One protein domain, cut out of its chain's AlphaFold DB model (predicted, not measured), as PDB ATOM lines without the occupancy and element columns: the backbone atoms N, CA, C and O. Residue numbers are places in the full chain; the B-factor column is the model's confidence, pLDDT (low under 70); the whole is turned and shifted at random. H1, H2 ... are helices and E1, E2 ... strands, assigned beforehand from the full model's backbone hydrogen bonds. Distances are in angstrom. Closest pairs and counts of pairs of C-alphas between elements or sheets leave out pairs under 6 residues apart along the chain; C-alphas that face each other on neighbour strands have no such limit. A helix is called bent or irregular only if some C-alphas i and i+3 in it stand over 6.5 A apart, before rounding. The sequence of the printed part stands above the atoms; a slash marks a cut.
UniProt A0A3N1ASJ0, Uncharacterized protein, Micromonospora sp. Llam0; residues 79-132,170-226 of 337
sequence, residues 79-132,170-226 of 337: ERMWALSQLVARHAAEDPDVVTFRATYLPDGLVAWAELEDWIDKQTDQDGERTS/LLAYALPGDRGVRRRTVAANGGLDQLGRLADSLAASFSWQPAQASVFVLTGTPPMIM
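What this domain is: This is residues 79 to 132 and 170 to 226 of the 337 residues of an uncharacterized protein of Micromonospora sp. Llam0 (UniProt A0A3N1ASJ0). Two crossed helices, H4 and H5, make the core, with H5 nearest the middle; H3 spans from the last residue of H5 to the first residue of H4, H2 packs on H4, and a small hairpin of E1 and E2 packs on H4 and H5 through E1. H1 reaches outward at one end of the body, near H4 and H5 but touching no helix. The printed part has 111 residues, with five named helices and two named strands in the order H1, H2, H3, E1, E2, H4, H5, and the class is mostly helix. The sheet has the order E1, E2 and is antiparallel. The whole is compact, with a radius of gyration of the C-alphas of 13.4 A and spans of 44 by 31 by 25 A.

How they stand to each other: H1, residues 79 to 93, and H2, residues 96 to 105, are close but not clearly touching; their closest C-alphas, those of Ala 93 and Val 99, are 6.9 A apart. They stand at a steep tilt of 69 degrees, only just short of about perpendicular, and run the same way. H3, residues 113 to 127, is apart from H1 and from H2. E1, residues 170 to 173, and E2, residues 182 to 185, form an antiparallel hairpin with 152 degrees between their directions. N 171 and O 184 are 2.8 A apart, and N 182 and O 173 are 2.8 A apart, both within hydrogen-bond range. H4, residues 191 to 206, and H5, residues 210 to 219, touch with 17 pairs of C-alphas within 8 A, the closest being those of Ala 199 and Ala 213 at 4.8 A. They stand at a steep tilt of 66 degrees and run opposite ways. H4 and H5 are the hub, touching three other helices each. With its residues 191 to 198 alone, H4 touches H2 at a shallow tilt of 25 degrees, opposite ways; the closest C-alphas are those of Tyr 105 and Gly 191, 7.0 A apart. H2 and H5 only just touch, with 3 pairs of C-alphas within 8 A, the closest being those of Val 98 and Val 217 at 6.4 A. With its residues 191 to 192 alone, H4 touches H3; the closest C-alphas are those of Asp 127 and Gly 191, 6.4 A apart. H3 touches H5 with residues 113 to 116 alone, about perpendicular at 83 degrees; the closest C-alphas are those of Trp 113 and Thr 219, 6.0 A apart. The closest C-alphas of E1 and H5 are those of Tyr 173 and Ala 211, 3.8 A apart, and those of E1 and H4 are Leu 171 and Gly 196, 4.9 A apart. Every O i to N i+4 pair is within hydrogen-bond range in H1, H2, H4 and H5, and 9 of 11 are in H3.

Where its parts are: H1 begins at C-alpha 79, at (382.431, 659.484, 478.408), and is 20.9 A long. H2 is 14.1 A long. H3 is 20.7 A long and irregular: C-alphas 114 and 117 are 7.4 A apart. E1 is 9.8 A long, beginning at C-alpha 170, at (367.568, 637.274, 457.811), and E2 is 10.6 A long. H4 is 21.7 A long, and H5 is 14.1 A long, ending at C-alpha 219, at (384.633, 641.311, 465.630).

The domain as a whole: The two C-alphas farthest apart are those of Glu 79 and Glu 129, at 44.3 A. Residues 133 to 169 are not printed, and C-alphas 132 and 170 are 9.9 A apart across this cut, which lies in the link from H3 to E1. Of the links that are printed whole, those from H1 to H2, E2 to H4 and H4 to H5 are tight, those from H2 to H3 and E1 to E2 are short, and none is long. The mean pLDDT of the printed part is 90.9, and residue 179 alone is under 70.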
ATOM      1  N   GLU A  79     381.585 660.383 477.607       81.06
ATOM      2  CA  GLU A  79     382.431 659.484 478.408       81.06
ATOM      3  C   GLU A  79     381.622 658.428 479.163       81.06
ATOM      4  O   GLU A  79     382.016 657.262 479.206       81.06
ATOM      5  N   ARG A  80     380.459 658.805 479.713       81.88
ATOM      6  CA  ARG A  80     379.582 657.865 480.426       81.88
ATOM      7  C   ARG A  80     379.050 656.773 479.498       81.88
ATOM      8  O   ARG A  80     379.101 655.600 479.855       81.88
ATOM      9  N   MET A  81     378.534 657.152 478.330       82.50
ATOM     10  CA  MET A  81     377.964 656.214 477.354       82.50
ATOM     11  C   MET A  81     379.028 655.315 476.740       82.50
ATOM     12  O   MET A  81     378.814 654.112 476.590       82.50
ATOM     13  N   TRP A  82     380.204 655.870 476.464       85.31
ATOM     14  CA  TRP A  82     381.356 655.093 476.036       85.31
ATOM     15  C   TRP A  82     381.772 654.074 477.104       85.31
ATOM     16  O   TRP A  82     381.855 652.884 476.809       85.31
ATOM     17  N   ALA A  83     381.945 654.497 478.362       87.62
ATOM     18  CA  ALA A  83     382.323 653.596 479.451       87.62
ATOM     19  C   ALA A  83     381.278 652.490 479.664       87.62
ATOM     20  O   ALA A  83     381.639 651.324 479.824       87.62
ATOM     21  N   LEU A  84     379.988 652.837 479.603       87.56
ATOM     22  CA  LEU A  84     378.898 651.865 479.662       87.56
ATOM     23  C   LEU A  84     378.985 650.859 478.506       87.56
ATOM     24  O   LEU A  84     378.901 649.659 478.748       87.56
ATOM     25  N   SER A  85     379.230 651.328 477.280       89.81
ATOM     26  CA  SER A  85     379.400 650.472 476.097       89.81
ATOM     27  C   SER A  85     380.547 649.476 476.278       89.81
ATOM     28  O   SER A  85     380.369 648.286 476.028       89.81
ATOM     29  N   GLN A  86     381.699 649.927 476.790       90.25
ATOM     30  CA  GLN A  86     382.848 649.058 477.061       90.25
ATOM     31  C   GLN A  86     382.541 647.997 478.132       90.25
ATOM     32  O   GLN A  86     382.902 646.831 477.972       90.25
ATOM     33  N   LEU A  87     381.878 648.388 479.226       91.44
ATOM     34  CA  LEU A  87     381.538 647.478 480.324       91.44
ATOM     35  C   LEU A  87     380.489 646.442 479.907       91.44
ATOM     36  O   LEU A  87     380.650 645.258 480.198       91.44
ATOM     37  N   VAL A  88     379.447 646.872 479.192       92.06
ATOM     38  CA  VAL A  88     378.404 645.978 478.676       92.06
ATOM     39  C   VAL A  88     378.984 645.024 477.638       92.06
ATOM     40  O   VAL A  88     378.721 643.829 477.709       92.06
ATOM     41  N   ALA A  89     379.835 645.505 476.727       93.81
ATOM     42  CA  ALA A  89     380.505 644.650 475.752       93.81
ATOM     43  C   ALA A  89     381.400 643.596 476.416       93.81
ATOM     44  O   ALA A  89     381.432 642.454 475.968       93.81
ATOM     45  N   ARG A  90     382.087 643.938 477.514       94.19
ATOM     46  CA  ARG A  90     382.830 642.944 478.298       94.19
ATOM     47  C   ARG A  90     381.904 641.870 478.869       94.19
ATOM     48  O   ARG A  90     382.214 640.694 478.739       94.19
ATOM     49  N   HIS A  91     380.778 642.264 479.463       94.44
ATOM     50  CA  HIS A  91     379.819 641.309 480.016       94.44
ATOM     51  C   HIS A  91     379.221 640.404 478.928       94.44
ATOM     52  O   HIS A  91     379.208 639.189 479.077       94.44
ATOM     53  N   ALA A  92     378.822 640.979 477.792       95.81
ATOM     54  CA  ALA A  92     378.310 640.228 476.650       95.81
ATOM     55  C   ALA A  92     379.369 639.311 476.009       95.81
ATOM     56  O   ALA A  92     379.025 638.300 475.412       95.81
ATOM     57  N   ALA A  93     380.664 639.632 476.115       95.88
ATOM     58  CA  ALA A  93     381.732 638.763 475.618       95.88
ATOM     59  C   ALA A  93     381.927 637.507 476.483       95.88
ATOM     60  O   ALA A  93     382.468 636.519 475.988       95.88
ATOM     61  N   GLU A  94     381.512 637.563 477.750       96.25
ATOM     62  CA  GLU A  94     381.527 636.451 478.707       96.25
ATOM     63  C   GLU A  94     380.221 635.628 478.661       96.25
ATOM     64  O   GLU A  94     380.124 634.600 479.333       96.25
ATOM     65  N   ASP A  95     379.233 636.048 477.861       96.88
ATOM     66  CA  ASP A  95     377.975 635.327 477.666       96.88
ATOM     67  C   ASP A  95     378.241 633.913 477.093       96.88
ATOM     68  O   ASP A  95     378.947 633.788 476.083       96.88
ATOM     69  N   PRO A  96     377.700 632.839 477.707       97.69
ATOM     70  CA  PRO A  96     377.938 631.468 477.261       97.69
ATOM     71  C   PRO A  96     377.586 631.214 475.793       97.69
ATOM     72  O   PRO A  96     378.300 630.454 475.130       97.69
ATOM     73  N   ASP A  97     376.538 631.850 475.268       97.19
ATOM     74  CA  ASP A  97     376.112 631.663 473.881       97.19
ATOM     75  C   ASP A  97     377.086 632.360 472.921       97.19
ATOM     76  O   ASP A  97     377.440 631.807 471.879       97.19
ATOM     77  N   VAL A  98     377.617 633.528 473.307       97.81
ATOM     78  CA  VAL A  98     378.672 634.227 472.552       97.81
ATOM     79  C   VAL A  98     379.966 633.425 472.547       97.81
ATOM     80  O   VAL A  98     380.580 633.251 471.491       97.81
ATOM     81  N   VAL A  99     380.384 632.910 473.703       97.81
ATOM     82  CA  VAL A  99     381.587 632.073 473.820       97.81
ATOM     83  C   VAL A  99     381.443 630.807 472.975       97.81
ATOM     84  O   VAL A  99     382.347 630.482 472.205       97.81
ATOM     85  N   THR A 100     380.297 630.128 473.068       97.94
ATOM     86  CA  THR A 100     380.009 628.903 472.307       97.94
ATOM     87  C   THR A 100     380.007 629.169 470.806       97.94
ATOM     88  O   THR A 100     380.635 628.429 470.045       97.94
ATOM     89  N   PHE A 101     379.361 630.254 470.372       97.94
ATOM     90  CA  PHE A 101     379.343 630.650 468.970       97.94
ATOM     91  C   PHE A 101     380.759 630.912 468.444       97.94
ATOM     92  O   PHE A 101     381.158 630.337 467.431       97.94
ATOM     93  N   ARG A 102     381.548 631.732 469.151       98.00
ATOM     94  CA  ARG A 102     382.921 632.068 468.743       98.00
ATOM     95  C   ARG A 102     383.820 630.835 468.701       98.00
ATOM     96  O   ARG A 102     384.562 630.672 467.744       98.00
ATOM     97  N   ALA A 103     383.722 629.939 469.679       97.31
ATOM     98  CA  ALA A 103     384.492 628.697 469.671       97.31
ATOM     99  C   ALA A 103     384.141 627.789 468.477       97.31
ATOM    100  O   ALA A 103     385.010 627.095 467.954       97.31
ATOM    101  N   THR A 104     382.876 627.801 468.048       96.94
ATOM    102  CA  THR A 104     382.378 626.946 466.963       96.94
ATOM    103  C   THR A 104     382.712 627.511 465.582       96.94
ATOM    104  O   THR A 104     383.180 626.777 464.716       96.94
ATOM    105  N   TYR A 105     382.479 628.808 465.371       96.56
ATOM    106  CA  TYR A 105     382.528 629.436 464.045       96.56
ATOM    107  C   TYR A 105     383.741 630.344 463.824       96.56
ATOM    108  O   TYR A 105     384.044 630.686 462.684       96.56
ATOM    109  N   LEU A 106     384.451 630.720 464.890       96.69
ATOM    110  CA  LEU A 106     385.629 631.591 464.858       96.69
ATOM    111  C   LEU A 106     386.830 630.946 465.587       96.69
ATOM    112  O   LEU A 106     387.401 631.562 466.494       96.69
ATOM    113  N   PRO A 107     387.237 629.710 465.223       93.56
ATOM    114  CA  PRO A 107     388.317 629.001 465.917       93.56
ATOM    115  C   PRO A 107     389.672 629.720 465.806       93.56
ATOM    116  O   PRO A 107     390.504 629.600 466.704       93.56
ATOM    117  N   ASP A 108     389.867 630.503 464.741       93.38
ATOM    118  CA  ASP A 108     391.081 631.288 464.485       93.38
ATOM    119  C   ASP A 108     391.056 632.679 465.154       93.38
ATOM    120  O   ASP A 108     391.996 633.463 465.018       93.38
ATOM    121  N   GLY A 109     389.993 632.987 465.902       94.19
ATOM    122  CA  GLY A 109     389.791 634.270 466.567       94.19
ATOM    123  C   GLY A 109     388.811 635.194 465.844       94.19
ATOM    124  O   GLY A 109     388.132 634.820 464.892       94.19
ATOM    125  N   LEU A 110     388.700 636.419 466.363       96.81
ATOM    126  CA  LEU A 110     387.734 637.415 465.897       96.81
ATOM    127  C   LEU A 110     388.046 637.891 464.474       96.81
ATOM    128  O   LEU A 110     389.205 638.080 464.110       96.81
ATOM    129  N   VAL A 111     386.991 638.159 463.708       95.69
ATOM    130  CA  VAL A 111     387.083 638.682 462.343       95.69
ATOM    131  C   VAL A 111     387.440 640.165 462.396       95.69
ATOM    132  O   VAL A 111     386.837 640.936 463.150       95.69
ATOM    133  N   ALA A 112     388.394 640.605 461.575       92.44
ATOM    134  CA  ALA A 112     388.638 642.031 461.410       92.44
ATOM    135  C   ALA A 112     387.412 642.689 460.757       92.44
ATOM    136  O   ALA A 112     386.855 642.171 459.798       92.44
ATOM    137  N   TRP A 113     386.988 643.866 461.223       87.12
ATOM    138  CA  TRP A 113     385.749 644.475 460.713       87.12
ATOM    139  C   TRP A 113     385.788 644.769 459.199       87.12
ATOM    140  O   TRP A 113     384.764 644.703 458.525       87.12
ATOM    141  N   ALA A 114     386.970 645.033 458.637       88.06
ATOM    142  CA  ALA A 114     387.140 645.193 457.192       88.06
ATOM    143  C   ALA A 114     386.896 643.894 456.395       88.06
ATOM    144  O   ALA A 114     386.519 643.970 455.234       88.06
ATOM    145  N   GLU A 115     387.076 642.732 457.022       92.00
ATOM    146  CA  GLU A 115     386.919 641.392 456.430       92.00
ATOM    147  C   GLU A 115     385.541 640.783 456.745       92.00
ATOM    148  O   GLU A 115     385.258 639.636 456.404       92.00
ATOM    149  N   LEU A 116     384.668 641.543 457.419       91.69
ATOM    150  CA  LEU A 116     383.366 641.062 457.871       91.69
ATOM    151  C   LEU A 116     382.481 640.605 456.705       91.69
ATOM    152  O   LEU A 116     381.817 639.581 456.815       91.69
ATOM    153  N   GLU A 117     382.459 641.364 455.605       92.06
ATOM    154  CA  GLU A 117     381.643 641.030 454.429       92.06
ATOM    155  C   GLU A 117     382.112 639.718 453.791       92.06
ATOM    156  O   GLU A 117     381.300 638.812 453.607       92.06
ATOM    157  N   ASP A 118     383.423 639.571 453.590       93.94
ATOM    158  CA  ASP A 118     384.031 638.367 453.021       93.94
ATOM    159  C   ASP A 118     383.781 637.129 453.898       93.94
ATOM    160  O   ASP A 118     383.508 636.038 453.391       93.94
ATOM    161  N   TRP A 119     383.837 637.284 455.228       95.81
ATOM    162  CA  TRP A 119     383.509 636.196 456.149       95.81
ATOM    163  C   TRP A 119     382.037 635.782 456.033       95.81
ATOM    164  O   TRP A 119     381.746 634.588 455.963       95.81
ATOM    165  N   ILE A 120     381.107 636.745 455.967       94.56
ATOM    166  CA  ILE A 120     379.676 636.451 455.806       94.56
ATOM    167  C   ILE A 120     379.420 635.776 454.452       94.56
ATOM    168  O   ILE A 120     378.639 634.830 454.400       94.56
ATOM    169  N   ASP A 121     380.055 636.226 453.363       93.00
ATOM    170  CA  ASP A 121     379.978 635.573 452.047       93.00
ATOM    171  C   ASP A 121     380.426 634.111 452.131       93.00
ATOM    172  O   ASP A 121     379.661 633.203 451.808       93.00
ATOM    173  N   LYS A 122     381.619 633.868 452.678       94.25
ATOM    174  CA  LYS A 122     382.163 632.518 452.834       94.25
ATOM    175  C   LYS A 122     381.277 631.625 453.705       94.25
ATOM    176  O   LYS A 122     381.084 630.456 453.381       94.25
ATOM    177  N   GLN A 123     380.747 632.150 454.810       95.62
ATOM    178  CA  GLN A 123     379.858 631.385 455.684       95.62
ATOM    179  C   GLN A 123     378.515 631.096 455.002       95.62
ATOM    180  O   GLN A 123     377.951 630.031 455.217       95.62
ATOM    181  N   THR A 124     378.030 631.995 454.140       92.25
ATOM    182  CA  THR A 124     376.816 631.762 453.337       92.25
ATOM    183  C   THR A 124     377.000 630.545 452.430       92.25
ATOM    184  O   THR A 124     376.144 629.665 452.409       92.25
ATOM    185  N   ASP A 125     378.144 630.447 451.749       91.50
ATOM    186  CA  ASP A 125     378.461 629.297 450.894       91.50
ATOM    187  C   ASP A 125     378.580 627.986 451.692       91.50
ATOM    188  O   ASP A 125     378.232 626.915 451.194       91.50
ATOM    189  N   GLN A 126     379.068 628.057 452.936       92.88
ATOM    190  CA  GLN A 126     379.207 626.898 453.824       92.88
ATOM    191  C   GLN A 126     377.880 626.437 454.433       92.88
ATOM    192  O   GLN A 126     377.655 625.234 454.561       92.88
ATOM    193  N   ASP A 127     377.018 627.379 454.817       92.94
ATOM    194  CA  ASP A 127     375.709 627.107 455.417       92.94
ATOM    195  C   ASP A 127     374.734 626.480 454.407       92.94
ATOM    196  O   ASP A 127     373.811 625.763 454.798       92.94
ATOM    197  N   GLY A 128     374.962 626.709 453.112       88.62
ATOM    198  CA  GLY A 128     374.179 626.146 452.021       88.62
ATOM    199  C   GLY A 128     373.009 627.035 451.602       88.62
ATOM    200  O   GLY A 128     372.994 628.246 451.812       88.62
ATOM    201  N   GLU A 129     372.021 626.434 450.939       85.81
ATOM    202  CA  GLU A 129     370.908 627.190 450.366       85.81
ATOM    203  C   GLU A 129     370.029 627.844 451.441       85.81
ATOM    204  O   GLU A 129     369.698 627.243 452.467       85.81
ATOM    205  N   ARG A 130     369.593 629.081 451.170       85.25
ATOM    206  CA  ARG A 130     368.663 629.805 452.044       85.25
ATOM    207  C   ARG A 130     367.410 628.987 452.336       85.25
ATOM    208  O   ARG A 130     366.901 628.261 451.482       85.25
ATOM    209  N   THR A 131     366.859 629.180 453.527       87.50
ATOM    210  CA  THR A 131     365.603 628.546 453.929       87.50
ATOM    211  C   THR A 131     364.515 629.595 454.118       87.50
ATOM    212  O   THR A 131     364.743 630.644 454.723       87.50
ATOM    213  N   SER A 132     363.322 629.285 453.619       83.00
ATOM    214  CA  SER A 132     362.108 630.061 453.861       83.00
ATOM    215  C   SER A 132     361.233 629.315 454.856       83.00
ATOM    216  O   SER A 132     360.963 628.125 454.684       83.00
ATOM    217  N   LEU A 170     366.701 636.148 458.163       90.19
ATOM    218  CA  LEU A 170     367.568 637.274 457.811       90.19
ATOM    219  C   LEU A 170     368.635 637.510 458.880       90.19
ATOM    220  O   LEU A 170     368.313 637.689 460.049       90.19
ATOM    221  N   LEU A 171     369.890 637.629 458.453       94.06
ATOM    222  CA  LEU A 171     370.965 638.188 459.267       94.06
ATOM    223  C   LEU A 171     371.067 639.692 459.017       94.06
ATOM    224  O   LEU A 171     371.271 640.129 457.881       94.06
ATOM    225  N   ALA A 172     370.965 640.487 460.082       92.00
ATOM    226  CA  ALA A 172     371.257 641.915 460.056       92.00
ATOM    227  C   ALA A 172     372.723 642.176 460.431       92.00
ATOM    228  O   ALA A 172     373.219 641.607 461.402       92.00
ATOM    229  N   TYR A 173     373.406 643.061 459.704       91.19
ATOM    230  CA  TYR A 173     374.786 643.481 459.996       91.19
ATOM    231  C   TYR A 173     375.084 644.871 459.409       91.19
ATOM    232  O   TYR A 173     374.255 645.444 458.696       91.19
ATOM    233  N   ALA A 174     376.246 645.440 459.731       86.69
ATOM    234  CA  ALA A 174     376.701 646.720 459.188       86.69
ATOM    235  C   ALA A 174     378.223 646.736 458.981       86.69
ATOM    236  O   ALA A 174     378.983 646.175 459.775       86.69
ATOM    237  N   LEU A 175     378.663 647.413 457.924       84.25
ATOM    238  CA  LEU A 175     380.071 647.654 457.620       84.25
ATOM    239  C   LEU A 175     380.514 649.057 458.058       84.25
ATOM    240  O   LEU A 175     379.674 649.948 458.248       84.25
ATOM    241  N   PRO A 176     381.832 649.298 458.190       74.12
ATOM    242  CA  PRO A 176     382.350 650.621 458.506       74.12
ATOM    243  C   PRO A 176     381.867 651.674 457.498       74.12
ATOM    244  O   PRO A 176     382.070 651.551 456.292       74.12
ATOM    245  N   GLY A 177     381.227 652.734 457.999       71.06
ATOM    246  CA  GLY A 177     380.714 653.834 457.173       71.06
ATOM    247  C   GLY A 177     379.356 653.582 456.505       71.06
ATOM    248  O   GLY A 177     378.866 654.471 455.798       71.06
ATOM    249  N   ASP A 178     378.721 652.427 456.741       71.19
ATOM    250  CA  ASP A 178     377.370 652.165 456.249       71.19
ATOM    251  C   ASP A 178     376.368 653.203 456.789       71.19
ATOM    252  O   ASP A 178     376.403 653.639 457.940       71.19
ATOM    253  N   ARG A 179     375.427 653.596 455.924       63.00
ATOM    254  CA  ARG A 179     374.355 654.558 456.241       63.00
ATOM    255  C   ARG A 179     373.062 653.889 456.730       63.00
ATOM    256  O   ARG A 179     372.031 654.557 456.823       63.00
ATOM    257  N   GLY A 180     373.104 652.583 456.977       70.44
ATOM    258  CA  GLY A 180     371.976 651.783 457.439       70.44
ATOM    259  C   GLY A 180     372.315 650.297 457.537       70.44
ATOM    260  O   GLY A 180     373.388 649.864 457.128       70.44
ATOM    261  N   VAL A 181     371.372 649.524 458.075       82.94
ATOM    262  CA  VAL A 181     371.493 648.072 458.272       82.94
ATOM    263  C   VAL A 181     371.478 647.324 456.936       82.94
ATOM    264  O   VAL A 181     370.533 647.472 456.153       82.94
ATOM    265  N   ARG A 182     372.471 646.458 456.723       86.00
ATOM    266  CA  ARG A 182     372.465 645.432 455.674       86.00
ATOM    267  C   ARG A 182     371.713 644.198 456.145       86.00
ATOM    268  O   ARG A 182     371.641 643.920 457.342       86.00
ATOM    269  N   ARG A 183     371.139 643.462 455.195       89.25
ATOM    270  CA  ARG A 183     370.456 642.193 455.454       89.25
ATOM    271  C   ARG A 183     370.869 641.150 454.435       89.25
ATOM    272  O   ARG A 183     371.057 641.496 453.272       89.25
ATOM    273  N   ARG A 184     370.964 639.903 454.882       90.12
ATOM    274  CA  ARG A 184     371.204 638.738 454.031       90.12
ATOM    275  C   ARG A 184     370.281 637.594 454.433       90.12
ATOM    276  O   ARG A 184     370.040 637.411 455.623       90.12
ATOM    277  N   THR A 185     369.755 636.865 453.453       90.50
ATOM    278  CA  THR A 185     369.004 635.625 453.677       90.50
ATOM    279  C   THR A 185     369.939 634.494 454.071       90.50
ATOM    280  O   THR A 185     371.077 634.438 453.613       90.50
ATOM    281  N   VAL A 186     369.481 633.615 454.960       93.31
ATOM    282  CA  VAL A 186     370.333 632.569 455.545       93.31
ATOM    283  C   VAL A 186     369.671 631.195 455.497       93.31
ATOM    284  O   VAL A 186     368.444 631.075 455.415       93.31
ATOM    285  N   ALA A 187     370.491 630.145 455.530       93.69
ATOM    286  CA  ALA A 187     370.031 628.768 455.678       93.69
ATOM    287  C   ALA A 187     369.593 628.500 457.125       93.69
ATOM    288  O   ALA A 187     370.245 628.941 458.074       93.69
ATOM    289  N   ALA A 188     368.496 627.768 457.316       90.94
ATOM    290  CA  ALA A 188     368.017 627.423 458.649       90.94
ATOM    291  C   ALA A 188     369.040 626.549 459.385       90.94
ATOM    292  O   ALA A 188     369.550 625.575 458.837       90.94
ATOM    293  N   ASN A 189     369.289 626.868 460.657       88.88
ATOM    294  CA  ASN A 189     370.236 626.171 461.532       88.88
ATOM    295  C   ASN A 189     371.718 626.247 461.113       88.88
ATOM    296  O   ASN A 189     372.554 625.669 461.811       88.88
ATOM    297  N   GLY A 190     372.050 626.990 460.050       92.88
ATOM    298  CA  GLY A 190     373.425 627.340 459.686       92.88
ATOM    299  C   GLY A 190     374.063 628.332 460.665       92.88
ATOM    300  O   GLY A 190     373.392 628.877 461.548       92.88
ATOM    301  N   GLY A 191     375.363 628.588 460.506       95.31
ATOM    302  CA  GLY A 191     376.106 629.525 461.349       95.31
ATOM    303  C   GLY A 191     375.535 630.943 461.323       95.31
ATOM    304  O   GLY A 191     375.421 631.577 462.370       95.31
ATOM    305  N   LEU A 192     375.084 631.432 460.166       96.69
ATOM    306  CA  LEU A 192     374.496 632.768 460.047       96.69
ATOM    307  C   LEU A 192     373.086 632.869 460.653       96.69
ATOM    308  O   LEU A 192     372.730 633.922 461.182       96.69
ATOM    309  N   ASP A 193     372.291 631.794 460.635       95.19
ATOM    310  CA  ASP A 193     370.987 631.749 461.322       95.19
ATOM    311  C   ASP A 193     371.157 631.680 462.844       95.19
ATOM    312  O   ASP A 193     370.424 632.338 463.586       95.19
ATOM    313  N   GLN A 194     372.160 630.943 463.329       96.00
ATOM    314  CA  GLN A 194     372.526 630.950 464.746       96.00
ATOM    315  C   GLN A 194     373.044 632.324 465.186       96.00
ATOM    316  O   GLN A 194     372.610 632.832 466.220       96.00
ATOM    317  N   LEU A 195     373.896 632.964 464.375       97.69
ATOM    318  CA  LEU A 195     374.362 634.329 464.616       97.69
ATOM    319  C   LEU A 195     373.198 635.316 464.681       97.69
ATOM    320  O   LEU A 195     373.159 636.136 465.591       97.69
ATOM    321  N   GLY A 196     372.249 635.239 463.743       95.62
ATOM    322  CA  GLY A 196     371.079 636.117 463.715       95.62
ATOM    323  C   GLY A 196     370.233 635.993 464.983       95.62
ATOM    324  O   GLY A 196     369.932 636.997 465.623       95.62
ATOM    325  N   ARG A 197     369.935 634.758 465.408       95.12
ATOM    326  CA  ARG A 197     369.188 634.496 466.651       95.12
ATOM    327  C   ARG A 197     369.923 634.995 467.896       95.12
ATOM    328  O   ARG A 197     369.306 635.607 468.767       95.12
ATOM    329  N   LEU A 198     371.234 634.761 467.970       97.12
ATOM    330  CA  LEU A 198     372.070 635.266 469.058       97.12
ATOM    331  C   LEU A 198     372.088 636.800 469.069       97.12
ATOM    332  O   LEU A 198     371.893 637.417 470.113       97.12
ATOM    333  N   ALA A 199     372.259 637.426 467.907       96.38
ATOM    334  CA  ALA A 199     372.262 638.873 467.760       96.38
ATOM    335  C   ALA A 199     370.927 639.504 468.183       96.38
ATOM    336  O   ALA A 199     370.939 640.522 468.874       96.38
ATOM    337  N   ASP A 200     369.790 638.894 467.839       93.69
ATOM    338  CA  ASP A 200     368.467 639.342 468.287       93.69
ATOM    339  C   ASP A 200     368.306 639.226 469.814       93.69
ATOM    340  O   ASP A 200     367.821 640.160 470.459       93.69
ATOM    341  N   SER A 201     368.767 638.120 470.411       95.19
ATOM    342  CA  SER A 201     368.748 637.909 471.868       95.19
ATOM    343  C   SER A 201     369.604 638.941 472.619       95.19
ATOM    344  O   SER A 201     369.153 639.569 473.586       95.19
ATOM    345  N   LEU A 202     370.825 639.190 472.131       94.31
ATOM    346  CA  LEU A 202     371.729 640.204 472.677       94.31
ATOM    347  C   LEU A 202     371.162 641.614 472.496       94.31
ATOM    348  O   LEU A 202     371.212 642.422 473.420       94.31
ATOM    349  N   ALA A 203     370.593 641.917 471.328       91.19
ATOM    350  CA  ALA A 203     369.960 643.202 471.058       91.19
ATOM    351  C   ALA A 203     368.814 643.488 472.034       91.19
ATOM    352  O   ALA A 203     368.727 644.598 472.561       91.19
ATOM    353  N   ALA A 204     367.983 642.485 472.329       88.19
ATOM    354  CA  ALA A 204     366.915 642.606 473.315       88.19
ATOM    355  C   ALA A 204     367.455 642.836 474.737       88.19
ATOM    356  O   ALA A 204     366.955 643.702 475.451       88.19
ATOM    357  N   SER A 205     368.496 642.099 475.134       89.50
ATOM    358  CA  SER A 205     369.039 642.137 476.500       89.50
ATOM    359  C   SER A 205     369.883 643.383 476.784       89.50
ATOM    360  O   SER A 205     369.828 643.942 477.878       89.50
ATOM    361  N   PHE A 206     370.640 643.852 475.790       87.12
ATOM    362  CA  PHE A 206     371.606 644.947 475.925       87.12
ATOM    363  C   PHE A 206     371.169 646.239 475.227       87.12
ATOM    364  O   PHE A 206     371.931 647.204 475.174       87.12
ATOM    365  N   SER A 207     369.934 646.281 474.711       82.88
ATOM    366  CA  SER A 207     369.370 647.432 473.987       82.88
ATOM    367  C   SER A 207     370.193 647.859 472.764       82.88
ATOM    368  O   SER A 207     370.183 649.022 472.350       82.88
ATOM    369  N   TRP A 208     370.896 646.905 472.153       87.62
ATOM    370  CA  TRP A 208     371.618 647.107 470.899       87.62
ATOM    371  C   TRP A 208     370.683 646.983 469.695       87.62
ATOM    372  O   TRP A 208     369.547 646.519 469.796       87.62
ATOM    373  N   GLN A 209     371.144 647.406 468.519       86.75
ATOM    374  CA  GLN A 209     370.527 646.946 467.277       86.75
ATOM    375  C   GLN A 209     371.034 645.534 466.935       86.75
ATOM    376  O   GLN A 209     372.227 645.280 467.114       86.75
ATOM    377  N   PRO A 210     370.201 644.652 466.344       91.06
ATOM    378  CA  PRO A 210     370.649 643.329 465.894       91.06
ATOM    379  C   PRO A 210     371.892 643.387 464.997       91.06
ATOM    380  O   PRO A 210     372.831 642.625 465.178       91.06
ATOM    381  N   ALA A 211     371.968 644.377 464.100       90.88
ATOM    382  CA  ALA A 211     373.139 644.582 463.249       90.88
ATOM    383  C   ALA A 211     374.431 644.852 464.037       90.88
ATOM    384  O   ALA A 211     375.482 644.315 463.692       90.88
ATOM    385  N   GLN A 212     374.353 645.657 465.102       90.38
ATOM    386  CA  GLN A 212     375.499 645.933 465.968       90.38
ATOM    387  C   GLN A 212     375.885 644.692 466.781       90.38
ATOM    388  O   GLN A 212     377.070 644.423 466.952       90.38
ATOM    389  N   ALA A 213     374.897 643.923 467.248       94.25
ATOM    390  CA  ALA A 213     375.135 642.685 467.979       94.25
ATOM    391  C   ALA A 213     375.849 641.640 467.104       94.25
ATOM    392  O   ALA A 213     376.836 641.059 467.550       94.25
ATOM    393  N   SER A 214     375.450 641.474 465.838       96.00
ATOM    394  CA  SER A 214     376.155 640.604 464.882       96.00
ATOM    395  C   SER A 214     377.619 641.017 464.704       96.00
ATOM    396  O   SER A 214     378.521 640.184 464.792       96.00
ATOM    397  N   VAL A 215     377.874 642.318 464.504       94.44
ATOM    398  CA  VAL A 215     379.237 642.862 464.377       94.44
ATOM    399  C   VAL A 215     380.040 642.614 465.654       94.44
ATOM    400  O   VAL A 215     381.198 642.211 465.578       94.44
ATOM    401  N   PHE A 216     379.444 642.815 466.828       95.62
ATOM    402  CA  PHE A 216     380.095 642.559 468.109       95.62
ATOM    403  C   PHE A 216     380.479 641.087 468.273       95.62
ATOM    404  O   PHE A 216     381.619 640.790 468.632       95.62
ATOM    405  N   VAL A 217     379.567 640.154 467.991       97.19
ATOM    406  CA  VAL A 217     379.850 638.719 468.109       97.19
ATOM    407  C   VAL A 217     381.035 638.340 467.221       97.19
ATOM    408  O   VAL A 217     381.957 637.687 467.707       97.19
ATOM    409  N   LEU A 218     381.068 638.827 465.978       96.94
ATOM    410  CA  LEU A 218     382.104 638.472 465.007       96.94
ATOM    411  C   LEU A 218     383.447 639.180 465.231       96.94
ATOM    412  O   LEU A 218     384.496 638.564 465.075       96.94
ATOM    413  N   THR A 219     383.428 640.456 465.615       94.94
ATOM    414  CA  THR A 219     384.633 641.311 465.630       94.94
ATOM    415  C   THR A 219     385.113 641.683 467.032       94.94
ATOM    416  O   THR A 219     386.209 642.206 467.198       94.94
ATOM    417  N   GLY A 220     384.278 641.482 468.052       93.38
ATOM    418  CA  GLY A 220     384.505 641.983 469.410       93.38
ATOM    419  C   GLY A 220     384.351 643.496 469.563       93.38
ATOM    420  O   GLY A 220     384.544 644.007 470.664       93.38
ATOM    421  N   THR A 221     383.993 644.219 468.498       90.81
ATOM    422  CA  THR A 221     383.857 645.677 468.544       90.81
ATOM    423  C   THR A 221     382.641 646.081 469.383       90.81
ATOM    424  O   THR A 221     381.523 645.703 469.024       90.81
ATOM    425  N   PRO A 222     382.812 646.860 470.467       90.50
ATOM    426  CA  PRO A 222     381.707 647.281 471.324       90.50
ATOM    427  C   PRO A 222     380.676 648.144 470.574       90.50
ATOM    428  O   PRO A 222     381.034 649.195 470.023       90.50
ATOM    429  N   PRO A 223     379.388 647.756 470.579       87.69
ATOM    430  CA  PRO A 223     378.309 648.613 470.106       87.69
ATOM    431  C   PRO A 223     378.229 649.889 470.938       87.69
ATOM    432  O   PRO A 223     378.273 649.829 472.166       87.69
ATOM    433  N   MET A 224     378.070 651.043 470.286       83.50
ATOM    434  CA  MET A 224     377.849 652.287 471.019       83.50
ATOM    435  C   MET A 224     376.427 652.308 471.588       83.50
ATOM    436  O   MET A 224     375.448 652.373 470.838       83.50
ATOM    437  N   ILE A 225     376.313 652.300 472.914       83.31
ATOM    438  CA  ILE A 225     375.065 652.573 473.626       83.31
ATOM    439  C   ILE A 225     374.831 654.082 473.576       83.31
ATOM    440  O   ILE A 225     375.673 654.872 474.002       83.31
ATOM    441  N   MET A 226     373.692 654.496 473.025       75.56
ATOM    442  CA  MET A 226     373.339 655.913 472.939       75.56
ATOM    443  C   MET A 226     372.501 656.324 474.145       75.56
ATOM    444  O   MET A 226     371.529 655.653 474.472       75.56
TER     445      MET A 226